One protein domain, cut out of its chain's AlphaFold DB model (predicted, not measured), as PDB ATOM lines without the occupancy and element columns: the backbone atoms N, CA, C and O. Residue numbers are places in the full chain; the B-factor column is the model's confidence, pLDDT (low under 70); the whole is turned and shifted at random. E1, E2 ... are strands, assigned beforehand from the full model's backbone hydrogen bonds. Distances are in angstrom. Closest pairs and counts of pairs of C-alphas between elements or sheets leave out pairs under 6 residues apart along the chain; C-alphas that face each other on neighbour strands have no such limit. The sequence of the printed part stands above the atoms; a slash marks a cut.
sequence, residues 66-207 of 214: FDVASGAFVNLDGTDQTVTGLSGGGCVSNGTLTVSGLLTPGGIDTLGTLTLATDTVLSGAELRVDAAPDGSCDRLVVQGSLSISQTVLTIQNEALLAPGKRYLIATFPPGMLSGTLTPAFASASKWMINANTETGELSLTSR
ATOM      1  N   PHE A  66     164.257 147.070 117.445       94.06
ATOM      2  CA  PHE A  66     164.843 147.534 116.188       94.06
ATOM      3  C   PHE A  66     166.341 147.273 116.135       94.06
ATOM      4  O   PHE A  66     167.034 147.443 117.134       94.06
ATOM      5  N   ASP A  67     166.834 146.945 114.946       95.62
ATOM      6  CA  ASP A  67     168.262 146.914 114.654       95.62
ATOM      7  C   ASP A  67     168.653 148.152 113.847       95.62
ATOM      8  O   ASP A  67     168.196 148.349 112.717       95.62
ATOM      9  N   VAL A  68     169.485 149.008 114.436       95.38
ATOM     10  CA  VAL A  68     170.057 150.170 113.758       95.38
ATOM     11  C   VAL A  68     171.440 149.764 113.273       95.38
ATOM     12  O   VAL A  68     172.444 149.936 113.968       95.38
ATOM     13  N   ALA A  69     171.472 149.186 112.074       94.44
ATOM     14  CA  ALA A  69     172.690 148.675 111.458       94.44
ATOM     15  C   ALA A  69     173.823 149.719 111.441       94.44
ATOM     16  O   ALA A  69     173.593 150.930 111.412       94.44
ATOM     17  N   SER A  70     175.074 149.255 111.431       92.69
ATOM     18  CA  SER A  70     176.225 150.159 111.342       92.69
ATOM     19  C   SER A  70     176.141 151.038 110.088       92.69
ATOM     20  O   SER A  70     175.861 150.558 108.991       92.69
ATOM     21  N   GLY A  71     176.343 152.346 110.263       86.81
ATOM     22  CA  GLY A  71     176.175 153.343 109.203       86.81
ATOM     23  C   GLY A  71     174.724 153.752 108.919       86.81
ATOM     24  O   GLY A  71     174.516 154.660 108.116       86.81
ATOM     25  N   ALA A  72     173.732 153.139 109.574       88.38
ATOM     26  CA  ALA A  72     172.345 153.588 109.525       88.38
ATOM     27  C   ALA A  72     172.100 154.750 110.498       88.38
ATOM     28  O   ALA A  72     172.727 154.857 111.557       88.38
ATOM     29  N   PHE A  73     171.143 155.603 110.134       86.00
ATOM     30  CA  PHE A  73     170.749 156.777 110.900       86.00
ATOM     31  C   PHE A  73     169.230 156.806 111.063       86.00
ATOM     32  O   PHE A  73     168.492 156.664 110.089       86.00
ATOM     33  N   VAL A  74     168.769 157.018 112.292       89.38
ATOM     34  CA  VAL A  74     167.358 157.181 112.648       89.38
ATOM     35  C   VAL A  74     167.174 158.567 113.261       89.38
ATOM     36  O   VAL A  74     167.851 158.941 114.219       89.38
ATOM     37  N   ASN A  75     166.259 159.351 112.697       88.00
ATOM     38  CA  ASN A  75     165.901 160.685 113.173       88.00
ATOM     39  C   ASN A  75     164.500 160.642 113.800       88.00
ATOM     40  O   ASN A  75     163.531 160.333 113.096       88.00
ATOM     41  N   LEU A  76     164.399 160.958 115.095       86.94
ATOM     42  CA  LEU A  76     163.134 160.983 115.841       86.94
ATOM     43  C   LEU A  76     162.363 162.302 115.658       86.94
ATOM     44  O   LEU A  76     161.284 162.464 116.218       86.94
ATOM     45  N   ASP A  77     162.878 163.240 114.860       81.88
ATOM     46  CA  ASP A  77     162.216 164.495 114.483       81.88
ATOM     47  C   ASP A  77     161.815 165.415 115.644       81.88
ATOM     48  O   ASP A  77     160.844 166.161 115.579       81.88
ATOM     49  N   GLY A  78     162.594 165.373 116.720       84.88
ATOM     50  CA  GLY A  78     162.350 166.122 117.946       84.88
ATOM     51  C   GLY A  78     161.267 165.503 118.828       84.88
ATOM     52  O   GLY A  78     160.840 166.145 119.782       84.88
ATOM     53  N   THR A  79     160.809 164.285 118.521       85.38
ATOM     54  CA  THR A  79     159.747 163.606 119.274       85.38
ATOM     55  C   THR A  79     160.293 162.613 120.293       85.38
ATOM     56  O   THR A  79     161.390 162.071 120.143       85.38
ATOM     57  N   ASP A  80     159.488 162.352 121.322       92.00
ATOM     58  CA  ASP A  80     159.758 161.311 122.307       92.00
ATOM     59  C   ASP A  80     159.296 159.954 121.766       92.00
ATOM     60  O   ASP A  80     158.147 159.793 121.350       92.00
ATOM     61  N   GLN A  81     160.184 158.962 121.783       92.88
ATOM     62  CA  GLN A  81     159.924 157.616 121.276       92.88
ATOM     63  C   GLN A  81     160.251 156.568 122.335       92.88
ATOM     64  O   GLN A  81     161.215 156.703 123.083       92.88
ATOM     65  N   THR A  82     159.449 155.504 122.399       94.56
ATOM     66  CA  THR A  82     159.689 154.361 123.291       94.56
ATOM     67  C   THR A  82     159.806 153.077 122.482       94.56
ATOM     68  O   THR A  82     158.912 152.756 121.701       94.56
ATOM     69  N   VAL A  83     160.882 152.322 122.701       95.94
ATOM     70  CA  VAL A  83     161.139 151.031 122.049       95.94
ATOM     71  C   VAL A  83     161.353 149.934 123.090       95.94
ATOM     72  O   VAL A  83     161.903 150.174 124.166       95.94
ATOM     73  N   THR A  84     160.938 148.708 122.769       96.44
ATOM     74  CA  THR A  84     161.141 147.542 123.650       96.44
ATOM     75  C   THR A  84     162.482 146.858 123.407       96.44
ATOM     76  O   THR A  84     162.833 145.916 124.110       96.44
ATOM     77  N   GLY A  85     163.240 147.304 122.407       96.56
ATOM     78  CA  GLY A  85     164.617 146.885 122.217       96.56
ATOM     79  C   GLY A  85     165.326 147.687 121.137       96.56
ATOM     80  O   GLY A  85     164.692 148.244 120.238       96.56
ATOM     81  N   LEU A  86     166.646 147.745 121.237       97.88
ATOM     82  CA  LEU A  86     167.490 148.424 120.269       97.88
ATOM     83  C   LEU A  86     168.836 147.706 120.158       97.88
ATOM     84  O   LEU A  86     169.506 147.471 121.163       97.88
ATOM     85  N   SER A  87     169.240 147.370 118.941       98.06
ATOM     86  CA  SER A  87     170.527 146.745 118.647       98.06
ATOM     87  C   SER A  87     171.275 147.485 117.544       98.06
ATOM     88  O   SER A  87     170.745 148.413 116.925       98.06
ATOM     89  N   GLY A  88     172.510 147.055 117.299       97.50
ATOM     90  CA  GLY A  88     173.298 147.482 116.152       97.50
ATOM     91  C   GLY A  88     174.269 148.611 116.477       97.50
ATOM     92  O   GLY A  88     174.479 148.977 117.632       97.50
ATOM     93  N   GLY A  89     174.923 149.129 115.441       96.06
ATOM     94  CA  GLY A  89     176.039 150.073 115.557       96.06
ATOM     95  C   GLY A  89     175.814 151.426 114.881       96.06
ATOM     96  O   GLY A  89     176.780 152.094 114.510       96.06
ATOM     97  N   GLY A  90     174.564 151.780 114.587       96.44
ATOM     98  CA  GLY A  90     174.220 153.030 113.914       96.44
ATOM     99  C   GLY A  90     173.997 154.202 114.870       96.44
ATOM    100  O   GLY A  90     174.558 154.263 115.968       96.44
ATOM    101  N   CYS A  91     173.192 155.168 114.430       96.00
ATOM    102  CA  CYS A  91     172.917 156.397 115.169       96.00
ATOM    103  C   CYS A  91     171.414 156.684 115.270       96.00
ATOM    104  O   CYS A  91     170.721 156.684 114.255       96.00
ATOM    105  N   VAL A  92     170.920 156.986 116.471       95.75
ATOM    106  CA  VAL A  92     169.580 157.552 116.707       95.75
ATOM    107  C   VAL A  92     169.738 158.993 117.173       95.75
ATOM    108  O   VAL A  92     170.616 159.273 117.983       95.75
ATOM    109  N   SER A  93     168.918 159.922 116.683       93.94
ATOM    110  CA  SER A  93     169.107 161.352 116.953       93.94
ATOM    111  C   SER A  93     167.813 162.150 117.035       93.94
ATOM    112  O   SER A  93     166.776 161.700 116.550       93.94
ATOM    113  N   ASN A  94     167.944 163.375 117.562       83.88
ATOM    114  CA  ASN A  94     166.961 164.456 117.471       83.88
ATOM    115  C   ASN A  94     165.592 164.073 118.055       83.88
ATOM    116  O   ASN A  94     164.685 163.709 117.318       83.88
ATOM    117  N   GLY A  95     165.463 164.155 119.380       90.06
ATOM    118  CA  GLY A  95     164.274 163.783 120.155       90.06
ATOM    119  C   GLY A  95     164.671 163.253 121.533       90.06
ATOM    120  O   GLY A  95     165.803 163.501 121.967       90.06
ATOM    121  N   THR A  96     163.788 162.470 122.151       94.50
ATOM    122  CA  THR A  96     164.079 161.658 123.349       94.50
ATOM    123  C   THR A  96     163.842 160.187 123.031       94.50
ATOM    124  O   THR A  96     162.795 159.828 122.491       94.50
ATOM    125  N   LEU A  97     164.770 159.307 123.400       97.19
ATOM    126  CA  LEU A  97     164.615 157.863 123.248       97.19
ATOM    127  C   LEU A  97     164.483 157.180 124.610       97.19
ATOM    128  O   LEU A  97     165.403 157.206 125.424       97.19
ATOM    129  N   THR A  98     163.372 156.483 124.824       97.75
ATOM    130  CA  THR A  98     163.199 155.546 125.936       97.75
ATOM    131  C   THR A  98     163.374 154.111 125.448       97.75
ATOM    132  O   THR A  98     162.679 153.674 124.533       97.75
ATOM    133  N   VAL A  99     164.266 153.351 126.080       98.19
ATOM    134  CA  VAL A  99     164.412 151.905 125.861       98.19
ATOM    135  C   VAL A  99     163.915 151.179 127.106       98.19
ATOM    136  O   VAL A  99     164.366 151.480 128.214       98.19
ATOM    137  N   SER A 100     162.982 150.240 126.934       97.25
ATOM    138  CA  SER A 100     162.359 149.495 128.041       97.25
ATOM    139  C   SER A 100     162.634 147.990 128.051       97.25
ATOM    140  O   SER A 100     162.142 147.281 128.923       97.25
ATOM    141  N   GLY A 101     163.425 147.492 127.100       97.62
ATOM    142  CA  GLY A 101     163.843 146.091 127.057       97.62
ATOM    143  C   GLY A 101     165.303 145.945 126.651       97.62
ATOM    144  O   GLY A 101     166.157 146.644 127.190       97.62
ATOM    145  N   LEU A 102     165.605 145.013 125.747       98.38
ATOM    146  CA  LEU A 102     166.986 144.645 125.429       98.38
ATOM    147  C   LEU A 102     167.697 145.731 124.608       98.38
ATOM    148  O   LEU A 102     167.248 146.087 123.520       98.38
ATOM    149  N   LEU A 103     168.833 146.206 125.110       98.69
ATOM    150  CA  LEU A 103     169.741 147.136 124.451       98.69
ATOM    151  C   LEU A 103     171.098 146.455 124.247       98.69
ATOM    152  O   LEU A 103     171.786 146.171 125.224       98.69
ATOM    153  N   THR A 104     171.489 146.222 122.995       98.62
ATOM    154  CA  THR A 104     172.763 145.575 122.621       98.62
ATOM    155  C   THR A 104     173.526 146.465 121.632       98.62
ATOM    156  O   THR A 104     173.343 146.319 120.415       98.62
ATOM    157  N   PRO A 105     174.323 147.443 122.106       98.56
ATOM    158  CA  PRO A 105     175.175 148.235 121.222       98.56
ATOM    159  C   PRO A 105     176.121 147.307 120.453       98.56
ATOM    160  O   PRO A 105     176.662 146.399 121.045       98.56
ATOM    161  N   GLY A 106     176.308 147.493 119.148       96.50
ATOM    162  CA  GLY A 106     177.114 146.583 118.315       96.50
ATOM    163  C   GLY A 106     176.384 145.328 117.828       96.50
ATOM    164  O   GLY A 106     176.581 144.930 116.680       96.50
ATOM    165  N   GLY A 107     175.461 144.789 118.624       97.25
ATOM    166  CA  GLY A 107     174.716 143.565 118.328       97.25
ATOM    167  C   GLY A 107     174.961 142.504 119.397       97.25
ATOM    168  O   GLY A 107     175.442 142.820 120.473       97.25
ATOM    169  N   ILE A 108     174.577 141.257 119.124       96.44
ATOM    170  CA  ILE A 108     174.947 140.113 119.968       96.44
ATOM    171  C   ILE A 108     176.183 139.453 119.357       96.44
ATOM    172  O   ILE A 108     176.235 139.248 118.141       96.44
ATOM    173  N   ASP A 109     177.144 139.098 120.206       96.81
ATOM    174  CA  ASP A 109     178.411 138.461 119.846       96.81
ATOM    175  C   ASP A 109     179.247 139.296 118.852       96.81
ATOM    176  O   ASP A 109     180.062 138.764 118.095       96.81
ATOM    177  N   THR A 110     179.044 140.617 118.832       96.69
ATOM    178  CA  THR A 110     179.716 141.549 117.920       96.69
ATOM    179  C   THR A 110     180.083 142.828 118.654       96.69
ATOM    180  O   THR A 110     179.218 143.651 118.929       96.69
ATOM    181  N   LEU A 111     181.389 143.043 118.850       98.12
ATOM    182  CA  LEU A 111     181.895 144.299 119.400       98.12
ATOM    183  C   LEU A 111     181.508 145.485 118.512       98.12
ATOM    184  O   LEU A 111     181.900 145.550 117.341       98.12
ATOM    185  N   GLY A 112     180.816 146.468 119.078       97.94
ATOM    186  CA  GLY A 112     180.440 147.662 118.336       97.94
ATOM    187  C   GLY A 112     180.056 148.864 119.187       97.94
ATOM    188  O   GLY A 112     180.231 148.926 120.401       97.94
ATOM    189  N   THR A 113     179.596 149.908 118.505       98.50
ATOM    190  CA  THR A 113     179.221 151.172 119.139       98.50
ATOM    191  C   THR A 113     177.889 151.644 118.598       98.50
ATOM    192  O   THR A 113     177.771 151.856 117.398       98.50
ATOM    193  N   LEU A 114     176.917 151.859 119.482       98.69
ATOM    194  CA  LEU A 114     175.640 152.490 119.151       98.69
ATOM    195  C   LEU A 114     175.664 153.939 119.630       98.69
ATOM    196  O   LEU A 114     175.962 154.201 120.797       98.69
ATOM    197  N   THR A 115     175.342 154.877 118.740       98.56
ATOM    198  CA  THR A 115     175.292 156.305 119.078       98.56
ATOM    199  C   THR A 115     173.853 156.763 119.283       98.56
ATOM    200  O   THR A 115     173.015 156.620 118.401       98.56
ATOM    201  N   LEU A 116     173.573 157.366 120.432       98.31
ATOM    202  CA  LEU A 116     172.312 158.010 120.769       98.31
ATOM    203  C   LEU A 116     172.553 159.519 120.907       98.31
ATOM    204  O   LEU A 116     172.882 160.036 121.974       98.31
ATOM    205  N   ALA A 117     172.411 160.242 119.800       96.88
ATOM    206  CA  ALA A 117     172.462 161.701 119.729       96.88
ATOM    207  C   ALA A 117     171.124 162.341 120.160       96.88
ATOM    208  O   ALA A 117     170.506 163.120 119.431       96.88
ATOM    209  N   THR A 118     170.638 161.925 121.327       95.00
ATOM    210  CA  THR A 118     169.314 162.204 121.894       95.00
ATOM    211  C   THR A 118     169.399 162.097 123.420       95.00
ATOM    212  O   THR A 118     170.290 161.417 123.942       95.00
ATOM    213  N   ASP A 119     168.486 162.753 124.138       97.62
ATOM    214  CA  ASP A 119     168.241 162.410 125.538       97.62
ATOM    215  C   ASP A 119     167.756 160.958 125.619       97.62
ATOM    216  O   ASP A 119     166.857 160.537 124.894       97.62
ATOM    217  N   THR A 120     168.392 160.161 126.469       98.50
ATOM    218  CA  THR A 120     168.190 158.714 126.544       98.50
ATOM    219  C   THR A 120     167.702 158.311 127.925       98.50
ATOM    220  O   THR A 120     168.342 158.593 128.941       98.50
ATOM    221  N   VAL A 121     166.597 157.574 127.959       98.62
ATOM    222  CA  VAL A 121     166.030 156.979 129.168       98.62
ATOM    223  C   VAL A 121     166.093 155.460 129.052       98.62
ATOM    224  O   VAL A 121     165.467 154.859 128.184       98.62
ATOM    225  N   LEU A 122     166.827 154.816 129.953       98.62
ATOM    226  CA  LEU A 122     166.782 153.370 130.145       98.62
ATOM    227  C   LEU A 122     165.814 153.098 131.300       98.62
ATOM    228  O   LEU A 122     166.081 153.500 132.433       98.62
ATOM    229  N   SER A 123     164.669 152.476 131.016       97.62
ATOM    230  CA  SER A 123     163.582 152.292 131.990       97.62
ATOM    231  C   SER A 123     163.160 150.830 132.058       97.62
ATOM    232  O   SER A 123     162.424 150.353 131.199       97.62
ATOM    233  N   GLY A 124     163.659 150.098 133.056       97.75
ATOM    234  CA  GLY A 124     163.459 148.646 133.137       97.75
ATOM    235  C   GLY A 124     164.222 147.853 132.066       97.75
ATOM    236  O   GLY A 124     163.922 146.683 131.849       97.75
ATOM    237  N   ALA A 125     165.181 148.485 131.384       98.50
ATOM    238  CA  ALA A 125     165.923 147.889 130.281       98.50
ATOM    239  C   ALA A 125     166.979 146.867 130.740       98.50
ATOM    240  O   ALA A 125     167.464 146.888 131.876       98.50
ATOM    241  N   GLU A 126     167.394 146.015 129.804       98.62
ATOM    242  CA  GLU A 126     168.600 145.195 129.907       98.62
ATOM    243  C   GLU A 126     169.653 145.774 128.958       98.62
ATOM    244  O   GLU A 126     169.536 145.622 127.745       98.62
ATOM    245  N   LEU A 127     170.687 146.426 129.495       98.75
ATOM    246  CA  LEU A 127     171.877 146.771 128.720       98.75
ATOM    247  C   LEU A 127     172.797 145.552 128.694       98.75
ATOM    248  O   LEU A 127     173.398 145.203 129.713       98.75
ATOM    249  N   ARG A 128     172.909 144.916 127.532       98.75
ATOM    250  CA  ARG A 128     173.771 143.760 127.312       98.75
ATOM    251  C   ARG A 128     174.995 144.170 126.505       98.75
ATOM    252  O   ARG A 128     174.867 144.858 125.498       98.75
ATOM    253  N   VAL A 129     176.166 143.752 126.978       98.62
ATOM    254  CA  VAL A 129     177.469 144.156 126.436       98.62
ATOM    255  C   VAL A 129     178.319 142.929 126.118       98.62
ATOM    256  O   VAL A 129     178.548 142.074 126.982       98.62
ATOM    257  N   ASP A 130     178.829 142.865 124.896       98.62
ATOM    258  CA  ASP A 130     179.950 142.029 124.494       98.62
ATOM    259  C   ASP A 130     181.259 142.607 125.022       98.62
ATOM    260  O   ASP A 130     181.472 143.816 125.055       98.62
ATOM    261  N   ALA A 131     182.157 141.729 125.459       98.19
ATOM    262  CA  ALA A 131     183.452 142.105 126.005       98.19
ATOM    263  C   ALA A 131     184.526 141.128 125.535       98.19
ATOM    264  O   ALA A 131     184.258 139.939 125.353       98.19
ATOM    265  N   ALA A 132     185.752 141.623 125.387       98.12
ATOM    266  CA  ALA A 132     186.909 140.828 125.007       98.12
ATOM    267  C   ALA A 132     188.035 140.886 126.061       98.12
ATOM    268  O   ALA A 132     188.077 141.786 126.909       98.12
ATOM    269  N   PRO A 133     189.004 139.951 126.019       97.62
ATOM    270  CA  PRO A 133     190.054 139.866 127.040       97.62
ATOM    271  C   PRO A 133     191.005 141.070 127.091       97.62
ATOM    272  O   PRO A 133     191.723 141.268 128.074       97.62
ATOM    273  N   ASP A 134     191.052 141.882 126.036       97.19
ATOM    274  CA  ASP A 134     191.940 143.040 125.946       97.19
ATOM    275  C   ASP A 134     191.394 144.293 126.653       97.19
ATOM    276  O   ASP A 134     192.181 145.208 126.925       97.19
ATOM    277  N   GLY A 135     190.115 144.289 127.045       97.00
ATOM    278  CA  GLY A 135     189.401 145.425 127.632       97.00
ATOM    279  C   GLY A 135     188.437 146.116 126.664       97.00
ATOM    280  O   GLY A 135     187.704 147.008 127.088       97.00
ATOM    281  N   SER A 136     188.415 145.721 125.388       98.25
ATOM    282  CA  SER A 136     187.387 146.182 124.457       98.25
ATOM    283  C   SER A 136     186.023 145.596 124.828       98.25
ATOM    284  O   SER A 136     185.914 144.484 125.355       98.25
ATOM    285  N   CYS A 137     184.982 146.388 124.609       98.62
ATOM    286  CA  CYS A 137     183.595 146.000 124.802       98.62
ATOM    287  C   CYS A 137     182.693 146.819 123.890       98.62
ATOM    288  O   CYS A 137     183.133 147.818 123.306       98.62
ATOM    289  N   ASP A 138     181.427 146.431 123.836       98.75
ATOM    290  CA  ASP A 138     180.400 147.291 123.281       98.75
ATOM    291  C   ASP A 138     180.338 148.621 124.009       98.75
ATOM    292  O   ASP A 138     180.562 148.720 125.224       98.75
ATOM    293  N   ARG A 139     180.004 149.654 123.240       98.62
ATOM    294  CA  ARG A 139     179.913 151.014 123.747       98.62
ATOM    295  C   ARG A 139     178.604 151.678 123.354       98.62
ATOM    296  O   ARG A 139     178.286 151.834 122.178       98.62
ATOM    297  N   LEU A 140     177.885 152.162 124.357       98.81
ATOM    298  CA  LEU A 140     176.764 153.075 124.187       98.81
ATOM    299  C   LEU A 140     177.265 154.525 124.253       98.81
ATOM    300  O   LEU A 140     177.696 154.999 125.303       98.81
ATOM    301  N   VAL A 141     177.223 155.252 123.142       98.81
ATOM    302  CA  VAL A 141     177.619 156.668 123.104       98.81
ATOM    303  C   VAL A 141     176.371 157.533 123.139       98.81
ATOM    304  O   VAL A 141     175.712 157.704 122.122       98.81
ATOM    305  N   VAL A 142     176.061 158.107 124.293       98.75
ATOM    306  CA  VAL A 142     174.969 159.067 124.460       98.75
ATOM    307  C   VAL A 142     175.532 160.481 124.319       98.75
ATOM    308  O   VAL A 142     176.569 160.801 124.896       98.75
ATOM    309  N   GLN A 143     174.887 161.332 123.525       97.75
ATOM    310  CA  GLN A 143     175.285 162.743 123.372       97.75
ATOM    311  C   GLN A 143     174.320 163.712 124.072       97.75
ATOM    312  O   GLN A 143     174.653 164.885 124.214       97.75
ATOM    313  N   GLY A 144     173.154 163.228 124.514       96.38
ATOM    314  CA  GLY A 144     172.252 163.921 125.435       96.38
ATOM    315  C   GLY A 144     172.373 163.391 126.866       96.38
ATOM    316  O   GLY A 144     173.358 162.746 127.230       96.38
ATOM    317  N   SER A 145     171.362 163.647 127.687       98.00
ATOM    318  CA  SER A 145     171.270 163.068 129.026       98.00
ATOM    319  C   SER A 145     171.088 161.554 129.000       98.00
ATOM    320  O   SER A 145     170.463 161.002 128.099       98.00
ATOM    321  N   LEU A 146     171.653 160.870 129.995       98.62
ATOM    322  CA  LEU A 146     171.472 159.442 130.220       98.62
ATOM    323  C   LEU A 146     170.782 159.246 131.570       98.62
ATOM    324  O   LEU A 146     171.389 159.417 132.627       98.62
ATOM    325  N   SER A 147     169.505 158.877 131.532       98.56
ATOM    326  CA  SER A 147     168.710 158.575 132.722       98.56
ATOM    327  C   SER A 147     168.519 157.072 132.862       98.56
ATOM    328  O   SER A 147     168.003 156.423 131.955       98.56
ATOM    329  N   ILE A 148     168.933 156.511 133.996       98.56
ATOM    330  CA  ILE A 148     168.940 155.066 134.241       98.56
ATOM    331  C   ILE A 148     167.987 154.732 135.391       98.56
ATOM    332  O   ILE A 148     168.274 155.004 136.556       98.56
ATOM    333  N   SER A 149     166.868 154.086 135.078       98.12
ATOM    334  CA  SER A 149     165.867 153.639 136.049       98.12
ATOM    335  C   SER A 149     165.641 152.137 135.918       98.12
ATOM    336  O   SER A 149     165.355 151.638 134.831       98.12
ATOM    337  N   GLN A 150     165.798 151.396 137.022       97.31
ATOM    338  CA  GLN A 150     165.553 149.944 137.093       97.31
ATOM    339  C   GLN A 150     166.239 149.124 135.981       97.31
ATOM    340  O   GLN A 150     165.741 148.081 135.573       97.31
ATOM    341  N   THR A 151     167.376 149.603 135.471       98.56
ATOM    342  CA  THR A 151     168.083 148.983 134.346       98.56
ATOM    343  C   THR A 151     169.171 148.048 134.853       98.56
ATOM    344  O   THR A 151     169.935 148.395 135.765       98.56
ATOM    345  N   VAL A 152     169.264 146.872 134.239       98.56
ATOM    346  CA  VAL A 152     170.297 145.878 134.544       98.56
ATOM    347  C   VAL A 152     171.401 145.871 133.489       98.56
ATOM    348  O   VAL A 152     171.154 146.149 132.318       98.56
ATOM    349  N   LEU A 153     172.621 145.548 133.913       98.69
ATOM    350  CA  LEU A 153     173.767 145.285 133.043       98.69
ATOM    351  C   LEU A 153     174.020 143.776 132.984       98.69
ATOM    352  O   LEU A 153     174.318 143.171 134.017       98.69
ATOM    353  N   THR A 154     173.979 143.193 131.791       98.62
ATOM    354  CA  THR A 154     174.402 141.809 131.521       98.62
ATOM    355  C   THR A 154     175.638 141.810 130.620       98.62
ATOM    356  O   THR A 154     175.853 142.732 129.832       98.62
ATOM    357  N   ILE A 155     176.484 140.787 130.753       98.38
ATOM    358  CA  ILE A 155     177.673 140.613 129.911       98.38
ATOM    359  C   ILE A 155     177.486 139.329 129.114       98.38
ATOM    360  O   ILE A 155     177.417 138.251 129.701       98.38
ATOM    361  N   GLN A 156     177.396 139.448 127.791       97.94
ATOM    362  CA  GLN A 156     177.147 138.316 126.892       97.94
ATOM    363  C   GLN A 156     178.297 137.299 126.963       97.94
ATOM    364  O   GLN A 156     178.084 136.100 127.119       97.94
ATOM    365  N   ASN A 157     179.530 137.805 126.948       94.88
ATOM    366  CA  ASN A 157     180.761 137.022 126.921       94.88
ATOM    367  C   ASN A 157     181.496 137.068 128.271       94.88
ATOM    368  O   ASN A 157     182.684 137.372 128.342       94.88
ATOM    369  N   GLU A 158     180.789 136.795 129.372       96.06
ATOM    370  CA  GLU A 158     181.304 136.999 130.737       96.06
ATOM    371  C   GLU A 158     182.652 136.300 131.004       96.06
ATOM    372  O   GLU A 158     183.524 136.846 131.680       96.06
ATOM    373  N   ALA A 159     182.855 135.109 130.435       96.12
ATOM    374  CA  ALA A 159     184.096 134.349 130.582       96.12
ATOM    375  C   ALA A 159     185.328 135.044 129.964       96.12
ATOM    376  O   ALA A 159     186.456 134.686 130.301       96.12
ATOM    377  N   LEU A 160     185.126 136.023 129.076       97.06
ATOM    378  CA  LEU A 160     186.189 136.811 128.448       97.06
ATOM    379  C   LEU A 160     186.583 138.046 129.263       97.06
ATOM    380  O   LEU A 160     187.536 138.736 128.897       97.06
ATOM    381  N   LEU A 161     185.894 138.333 130.372       97.62
ATOM    382  CA  LEU A 161     186.274 139.433 131.245       97.62
ATOM    383  C   LEU A 161     187.610 139.143 131.954       97.62
ATOM    384  O   LEU A 161     187.767 138.141 132.653       97.62
ATOM    385  N   ALA A 162     188.561 140.067 131.831       96.56
ATOM    386  CA  ALA A 162     189.907 139.943 132.378       96.56
ATOM    387  C   ALA A 162     190.150 140.943 133.528       96.56
ATOM    388  O   ALA A 162     189.996 142.155 133.335       96.56
ATOM    389  N   PRO A 163     190.543 140.488 134.737       95.06
ATOM    390  CA  PRO A 163     190.906 141.383 135.833       95.06
ATOM    391  C   PRO A 163     192.006 142.378 135.444       95.06
ATOM    392  O   PRO A 163     192.895 142.064 134.655       95.06
ATOM    393  N   GLY A 164     191.951 143.587 136.001       92.69
ATOM    394  CA  GLY A 164     192.879 144.674 135.662       92.69
ATOM    395  C   GLY A 164     192.571 145.389 134.340       92.69
ATOM    396  O   GLY A 164     193.223 146.385 134.029       92.69
ATOM    397  N   LYS A 165     191.567 144.937 133.576       96.69
ATOM    398  CA  LYS A 165     191.030 145.674 132.429       96.69
ATOM    399  C   LYS A 165     189.918 146.631 132.841       96.69
ATOM    400  O   LYS A 165     189.206 146.414 133.825       96.69
ATOM    401  N   ARG A 166     189.781 147.695 132.049       97.50
ATOM    402  CA  ARG A 166     188.679 148.653 132.113       97.50
ATOM    403  C   ARG A 166     187.843 148.514 130.848       97.50
ATOM    404  O   ARG A 166     188.374 148.708 129.762       97.50
ATOM    405  N   TYR A 167     186.557 148.245 131.027       98.50
ATOM    406  CA  TYR A 167     185.570 148.131 129.957       98.50
ATOM    407  C   TYR A 167     184.708 149.393 129.944       98.50
ATOM    408  O   TYR A 167     183.970 149.637 130.900       98.50
ATOM    409  N   LEU A 168     184.843 150.242 128.923       98.62
ATOM    410  CA  LEU A 168     184.086 151.494 128.806       98.62
ATOM    411  C   LEU A 168     182.726 151.234 128.144       98.62
ATOM    412  O   LEU A 168     182.609 151.265 126.924       98.62
ATOM    413  N   ILE A 169     181.711 151.000 128.974       98.50
ATOM    414  CA  ILE A 169     180.372 150.566 128.556       98.50
ATOM    415  C   ILE A 169     179.566 151.707 127.943       98.50
ATOM    416  O   ILE A 169     178.859 151.511 126.958       98.50
ATOM    417  N   ALA A 170     179.632 152.899 128.535       98.75
ATOM    418  CA  ALA A 170     178.895 154.040 128.020       98.75
ATOM    419  C   ALA A 170     179.649 155.350 128.205       98.75
ATOM    420  O   ALA A 170     180.452 155.501 129.130       98.75
ATOM    421  N   THR A 171     179.346 156.313 127.339       98.75
ATOM    422  CA  THR A 171     179.716 157.715 127.539       98.75
ATOM    423  C   THR A 171     178.524 158.635 127.363       98.75
ATOM    424  O   THR A 171     177.617 158.314 126.604       98.75
ATOM    425  N   PHE A 172     178.549 159.760 128.064       98.62
ATOM    426  CA  PHE A 172     177.515 160.794 128.098       98.62
ATOM    427  C   PHE A 172     178.183 162.155 128.355       98.62
ATOM    428  O   PHE A 172     179.333 162.188 128.791       98.62
ATOM    429  N   PRO A 173     177.528 163.298 128.097       98.44
ATOM    430  CA  PRO A 173     178.100 164.595 128.440       98.44
ATOM    431  C   PRO A 173     178.320 164.738 129.961       98.44
ATOM    432  O   PRO A 173     177.497 164.253 130.743       98.44
ATOM    433  N   PRO A 174     179.388 165.421 130.415       98.12
ATOM    434  CA  PRO A 174     179.640 165.657 131.837       98.12
ATOM    435  C   PRO A 174     178.419 166.196 132.597       98.12
ATOM    436  O   PRO A 174     177.731 167.102 132.131       98.12
ATOM    437  N   GLY A 175     178.151 165.630 133.773       96.75
ATOM    438  CA  GLY A 175     177.028 165.991 134.643       96.75
ATOM    439  C   GLY A 175     175.653 165.483 134.193       96.75
ATOM    440  O   GLY A 175     174.684 165.694 134.915       96.75
ATOM    441  N   MET A 176     175.549 164.795 133.050       97.88
ATOM    442  CA  MET A 176     174.264 164.414 132.446       97.88
ATOM    443  C   MET A 176     173.842 162.957 132.702       97.88
ATOM    444  O   MET A 176     172.996 162.427 131.986       97.88
ATOM    445  N   LEU A 177     174.414 162.298 133.715       98.38
ATOM    446  CA  LEU A 177     173.976 160.973 134.164       98.38
ATOM    447  C   LEU A 177     173.062 161.096 135.382       98.38
ATOM    448  O   LEU A 177     173.418 161.749 136.363       98.38
ATOM    449  N   SER A 178     171.937 160.385 135.358       98.19
ATOM    450  CA  SER A 178     171.106 160.157 136.539       98.19
ATOM    451  C   SER A 178     170.803 158.669 136.731       98.19
ATOM    452  O   SER A 178     170.695 157.905 135.772       98.19
ATOM    453  N   GLY A 179     170.672 158.253 137.993       97.31
ATOM    454  CA  GLY A 179     170.419 156.859 138.352       97.31
ATOM    455  C   GLY A 179     171.646 155.946 138.250       97.31
ATOM    456  O   GLY A 179     172.787 156.405 138.197       97.31
ATOM    457  N   THR A 180     171.415 154.632 138.296       95.69
ATOM    458  CA  THR A 180     172.477 153.617 138.422       95.69
ATOM    459  C   THR A 180     172.115 152.318 137.710       95.69
ATOM    460  O   THR A 180     170.969 151.874 137.787       95.69
ATOM    461  N   LEU A 181     173.104 151.656 137.102       97.12
ATOM    462  CA  LEU A 181     172.956 150.291 136.586       97.12
ATOM    463  C   LEU A 181     173.086 149.258 137.706       97.12
ATOM    464  O   LEU A 181     173.951 149.376 138.575       97.12
ATOM    465  N   THR A 182     172.287 148.195 137.627       97.94
ATOM    466  CA  THR A 182     172.419 147.023 138.504       97.94
ATOM    467  C   THR A 182     173.093 145.875 137.745       97.94
ATOM    468  O   THR A 182     172.540 145.420 136.747       97.94
ATOM    469  N   PRO A 183     174.270 145.373 138.155       97.50
ATOM    470  CA  PRO A 183     174.903 144.251 137.466       97.50
ATOM    471  C   PRO A 183     174.118 142.947 137.694       97.50
ATOM    472  O   PRO A 183     173.768 142.624 138.829       97.50
ATOM    473  N   ALA A 184     173.872 142.189 136.624       97.75
ATOM    474  CA  ALA A 184     173.056 140.973 136.613       97.75
ATOM    475  C   ALA A 184     173.725 139.834 135.812       97.75
ATOM    476  O   ALA A 184     173.155 139.282 134.878       97.75
ATOM    477  N   PHE A 185     174.957 139.479 136.175       96.88
ATOM    478  CA  PHE A 185     175.727 138.380 135.574       96.88
ATOM    479  C   PHE A 185     176.449 137.570 136.665       96.88
ATOM    480  O   PHE A 185     176.567 138.032 137.804       96.88
ATOM    481  N   ALA A 186     176.898 136.349 136.365       96.75
ATOM    482  CA  ALA A 186     177.244 135.353 137.385       96.75
ATOM    483  C   ALA A 186     178.405 135.797 138.294       96.75
ATOM    484  O   ALA A 186     178.375 135.593 139.509       96.75
ATOM    485  N   SER A 187     179.414 136.453 137.726       95.00
ATOM    486  CA  SER A 187     180.573 136.984 138.443       95.00
ATOM    487  C   SER A 187     180.426 138.437 138.883       95.00
ATOM    488  O   SER A 187     181.416 139.004 139.339       95.00
ATOM    489  N   ALA A 188     179.232 139.045 138.825       95.31
ATOM    490  CA  ALA A 188     179.001 140.462 139.149       95.31
ATOM    491  C   ALA A 188     179.622 140.922 140.479       95.31
ATOM    492  O   ALA A 188     180.132 142.036 140.578       95.31
ATOM    493  N   SER A 189     179.661 140.050 141.491       95.31
ATOM    494  CA  SER A 189     180.289 140.329 142.791       95.31
ATOM    495  C   SER A 189     181.797 140.608 142.719       95.31
ATOM    496  O   SER A 189     182.339 141.224 143.633       95.31
ATOM    497  N   LYS A 190     182.476 140.198 141.642       95.12
ATOM    498  CA  LYS A 190     183.901 140.446 141.373       95.12
ATOM    499  C   LYS A 190     184.151 141.747 140.612       95.12
ATOM    500  O   LYS A 190     185.307 142.113 140.419       95.12
ATOM    501  N   TRP A 191     183.103 142.448 140.189       96.44
ATOM    502  CA  TRP A 191     183.202 143.632 139.342       96.44
ATOM    503  C   TRP A 191     182.548 144.849 139.992       96.44
ATOM    504  O   TRP A 191     181.725 144.752 140.909       96.44
ATOM    505  N   MET A 192     182.975 146.023 139.549       96.19
ATOM    506  CA  MET A 192     182.472 147.314 139.990       96.19
ATOM    507  C   MET A 192     182.098 148.140 138.766       96.19
ATOM    508  O   MET A 192     182.893 148.262 137.835       96.19
ATOM    509  N   ILE A 193     180.886 148.695 138.785       97.38
ATOM    510  CA  ILE A 193     180.453 149.714 137.830       97.38
ATOM    511  C   ILE A 193     180.903 151.063 138.390       97.38
ATOM    512  O   ILE A 193     180.503 151.446 139.487       97.38
ATOM    513  N   ASN A 194     181.740 151.766 137.638       97.12
ATOM    514  CA  ASN A 194     182.235 153.093 137.966       97.12
ATOM    515  C   ASN A 194     181.550 154.103 137.052       97.12
ATOM    516  O   ASN A 194     181.750 154.063 135.835       97.12
ATOM    517  N   ALA A 195     180.774 155.003 137.648       97.06
ATOM    518  CA  ALA A 195     180.231 156.175 136.981       97.06
ATOM    519  C   ALA A 195     181.119 157.382 137.303       97.06
ATOM    520  O   ALA A 195     181.191 157.807 138.455       97.06
ATOM    521  N   ASN A 196     181.797 157.924 136.297       96.94
ATOM    522  CA  ASN A 196     182.502 159.192 136.399       96.94
ATOM    523  C   ASN A 196     181.650 160.274 135.734       96.94
ATOM    524  O   ASN A 196     181.647 160.424 134.511       96.94
ATOM    525  N   THR A 197     180.903 161.021 136.546       95.19
ATOM    526  CA  THR A 197     180.024 162.091 136.062       95.19
ATOM    527  C   THR A 197     180.790 163.333 135.618       95.19
ATOM    528  O   THR A 197     180.234 164.133 134.875       95.19
ATOM    529  N   GLU A 198     182.045 163.504 136.035       96.44
ATOM    530  CA  GLU A 198     182.887 164.632 135.623       96.44
ATOM    531  C   GLU A 198     183.433 164.438 134.206       96.44
ATOM    532  O   GLU A 198     183.458 165.379 133.420       96.44
ATOM    533  N   THR A 199     183.847 163.213 133.864       95.25
ATOM    534  CA  THR A 199     184.357 162.890 132.520       95.25
ATOM    535  C   THR A 199     183.289 162.351 131.580       95.25
ATOM    536  O   THR A 199     183.519 162.305 130.374       95.25
ATOM    537  N   GLY A 200     182.122 161.967 132.104       97.81
ATOM    538  CA  GLY A 200     181.032 161.458 131.284       97.81
ATOM    539  C   GLY A 200     181.186 159.984 130.908       97.81
ATOM    540  O   GLY A 200     180.895 159.600 129.777       97.81
ATOM    541  N   GLU A 201     181.699 159.153 131.818       98.31
ATOM    542  CA  GLU A 201     182.040 157.756 131.536       98.31
ATOM    543  C   GLU A 201     181.343 156.781 132.491       98.31
ATOM    544  O   GLU A 201     181.331 156.972 133.707       98.31
ATOM    545  N   LEU A 202     180.843 155.674 131.945       98.19
ATOM    546  CA  LEU A 202     180.398 154.504 132.695       98.19
ATOM    547  C   LEU A 202     181.271 153.317 132.308       98.19
ATOM    548  O   LEU A 202     181.347 152.948 131.135       98.19
ATOM    549  N   SER A 203     181.945 152.710 133.280       98.25
ATOM    550  CA  SER A 203     182.881 151.617 133.005       98.25
ATOM    551  C   SER A 203     182.809 150.493 134.024       98.25
ATOM    552  O   SER A 203     182.492 150.726 135.186       98.25
ATOM    553  N   LEU A 204     183.148 149.282 133.596       98.25
ATOM    554  CA  LEU A 204     183.274 148.107 134.450       98.25
ATOM    555  C   LEU A 204     184.756 147.804 134.688       98.25
ATOM    556  O   LEU A 204     185.551 147.751 133.748       98.25
ATOM    557  N   THR A 205     185.131 147.595 135.946       97.12
ATOM    558  CA  THR A 205     186.481 147.162 136.343       97.12
ATOM    559  C   THR A 205     186.390 146.056 137.382       97.12
ATOM    560  O   THR A 205     185.429 145.992 138.153       97.12
ATOM    561  N   SER A 206     187.393 145.185 137.451       94.81
ATOM    562  CA  SER A 206     187.462 144.180 138.513       94.81
ATOM    563  C   SER A 206     187.598 144.856 139.878       94.81
ATOM    564  O   SER A 206     188.365 145.811 140.022       94.81
ATOM    565  N   ARG A 207     186.914 144.338 140.900       89.12
ATOM    566  CA  ARG A 207     187.194 144.688 142.295       89.12
ATOM    567  C   ARG A 207     188.593 144.173 142.617       89.12
ATOM    568  O   ARG A 207     188.839 142.972 142.546       89.12
TER     569      ARG A 207
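Overview. This is residues 66 to 207 of the 214 residues of an uncharacterized protein of Lentisphaerae bacterium (UniProt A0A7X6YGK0). The chain is wound in stacked turns, a solenoid of parallel strands with three sides, and the antiparallel hairpin of E10 and E11 caps one end. E1 and E2 each fold sharply round to make most of a turn; E3 with E4, then E5, E6 and E7, then E8 and E9 with residues 182 to 183 make the next turns, and E11 continues the stack beside E8. The 142 printed residues hold eleven named strands, E1 to E11 in order along the chain, and no named helix, and the class is all strand. The strands form one branched, strongly twisted sheet of mixed pairing, mostly parallel. The whole is compact, with a radius of gyration of the C-alphas of 13.9 A and spans of 43 by 29 by 24 A.

Along the chain. E1, residues 73 to 88, is the longest strand by residues; it begins with C-alpha 73 at (170.749, 156.777, 110.900), bends by 157 degrees at residue 81, and measures 11.0 A from first to last C-alpha. E2, residues 91 to 105, bends by 154 degrees at residue 97 and measures 10.4 A. E3, residues 113 to 123, bends by 107 degrees at residue 118 and measures 20.3 A. Four strands of four residues follow: E4, residues 126 to 129; E5, residues 139 to 142, with C-alpha 139 at (179.913, 151.014, 123.747); E6, residues 146 to 149; and E7, residues 152 to 155. E8, residues 166 to 171, measures 13.5 A, and E9 has residues 177 to 179. E10, residues 191 to 196, measures 15.9 A. E11, residues 201 to 206, measures 16.2 A and ends with C-alpha 206 at (187.462, 144.180, 138.513).

Arrangement. Residues 66 to 67 pair, parallel, with residues 86 to 87 of E1. E1 is an edge strand and the parallel neighbour of E2, with N 83 and O 98 2.9 A apart, within hydrogen-bond range. On the other side of E2 lie E3, beside residues 91 to 100, and E4, beside residues 101 to 104. Both are parallel to E2, with N 97 and O 119 2.8 A apart and N 103 and O 126 2.8 A apart. E3 has E2 on one side and, on the other side, E5 beside residues 113 to 117 and E6 beside residues 120 to 123. These pairs are parallel too, with N 116 and O 141 2.7 A apart and N 122 and O 147 2.8 A apart. E4 and E7 are parallel at 26 degrees, with N 127 and O 152 2.9 A apart. Residues 152 to 153 of E7 also pair, parallel, with residues 182 to 183. E5 and E8 are parallel at 28 degrees, with N 142 and O 171 2.8 A apart. E6 and E9 are parallel at 3 degrees, with N 148 and O 178 2.9 A apart. E8 and E11 are antiparallel at 159 degrees, with N 202 and O 170 2.8 A apart. E10 and E11 form a hairpin at 156 degrees, with N 194 and O 203 2.8 A apart. Among the pairs that are apart are E1 and E10, E4 and E6, and E5 and E7.

Size, cuts and confidence. The two C-alphas farthest apart, those of Asp 77 and Pro 163, are 42.6 A apart. The first and last printed C-alphas, of Phe 66 and Arg 207, are 34.5 A apart. The printed part has no cut. The link from E9 to E10, 11 residues, is long; the other links are short or tight. The mean pLDDT of the printed part is 96.3, and no printed residue is under 70.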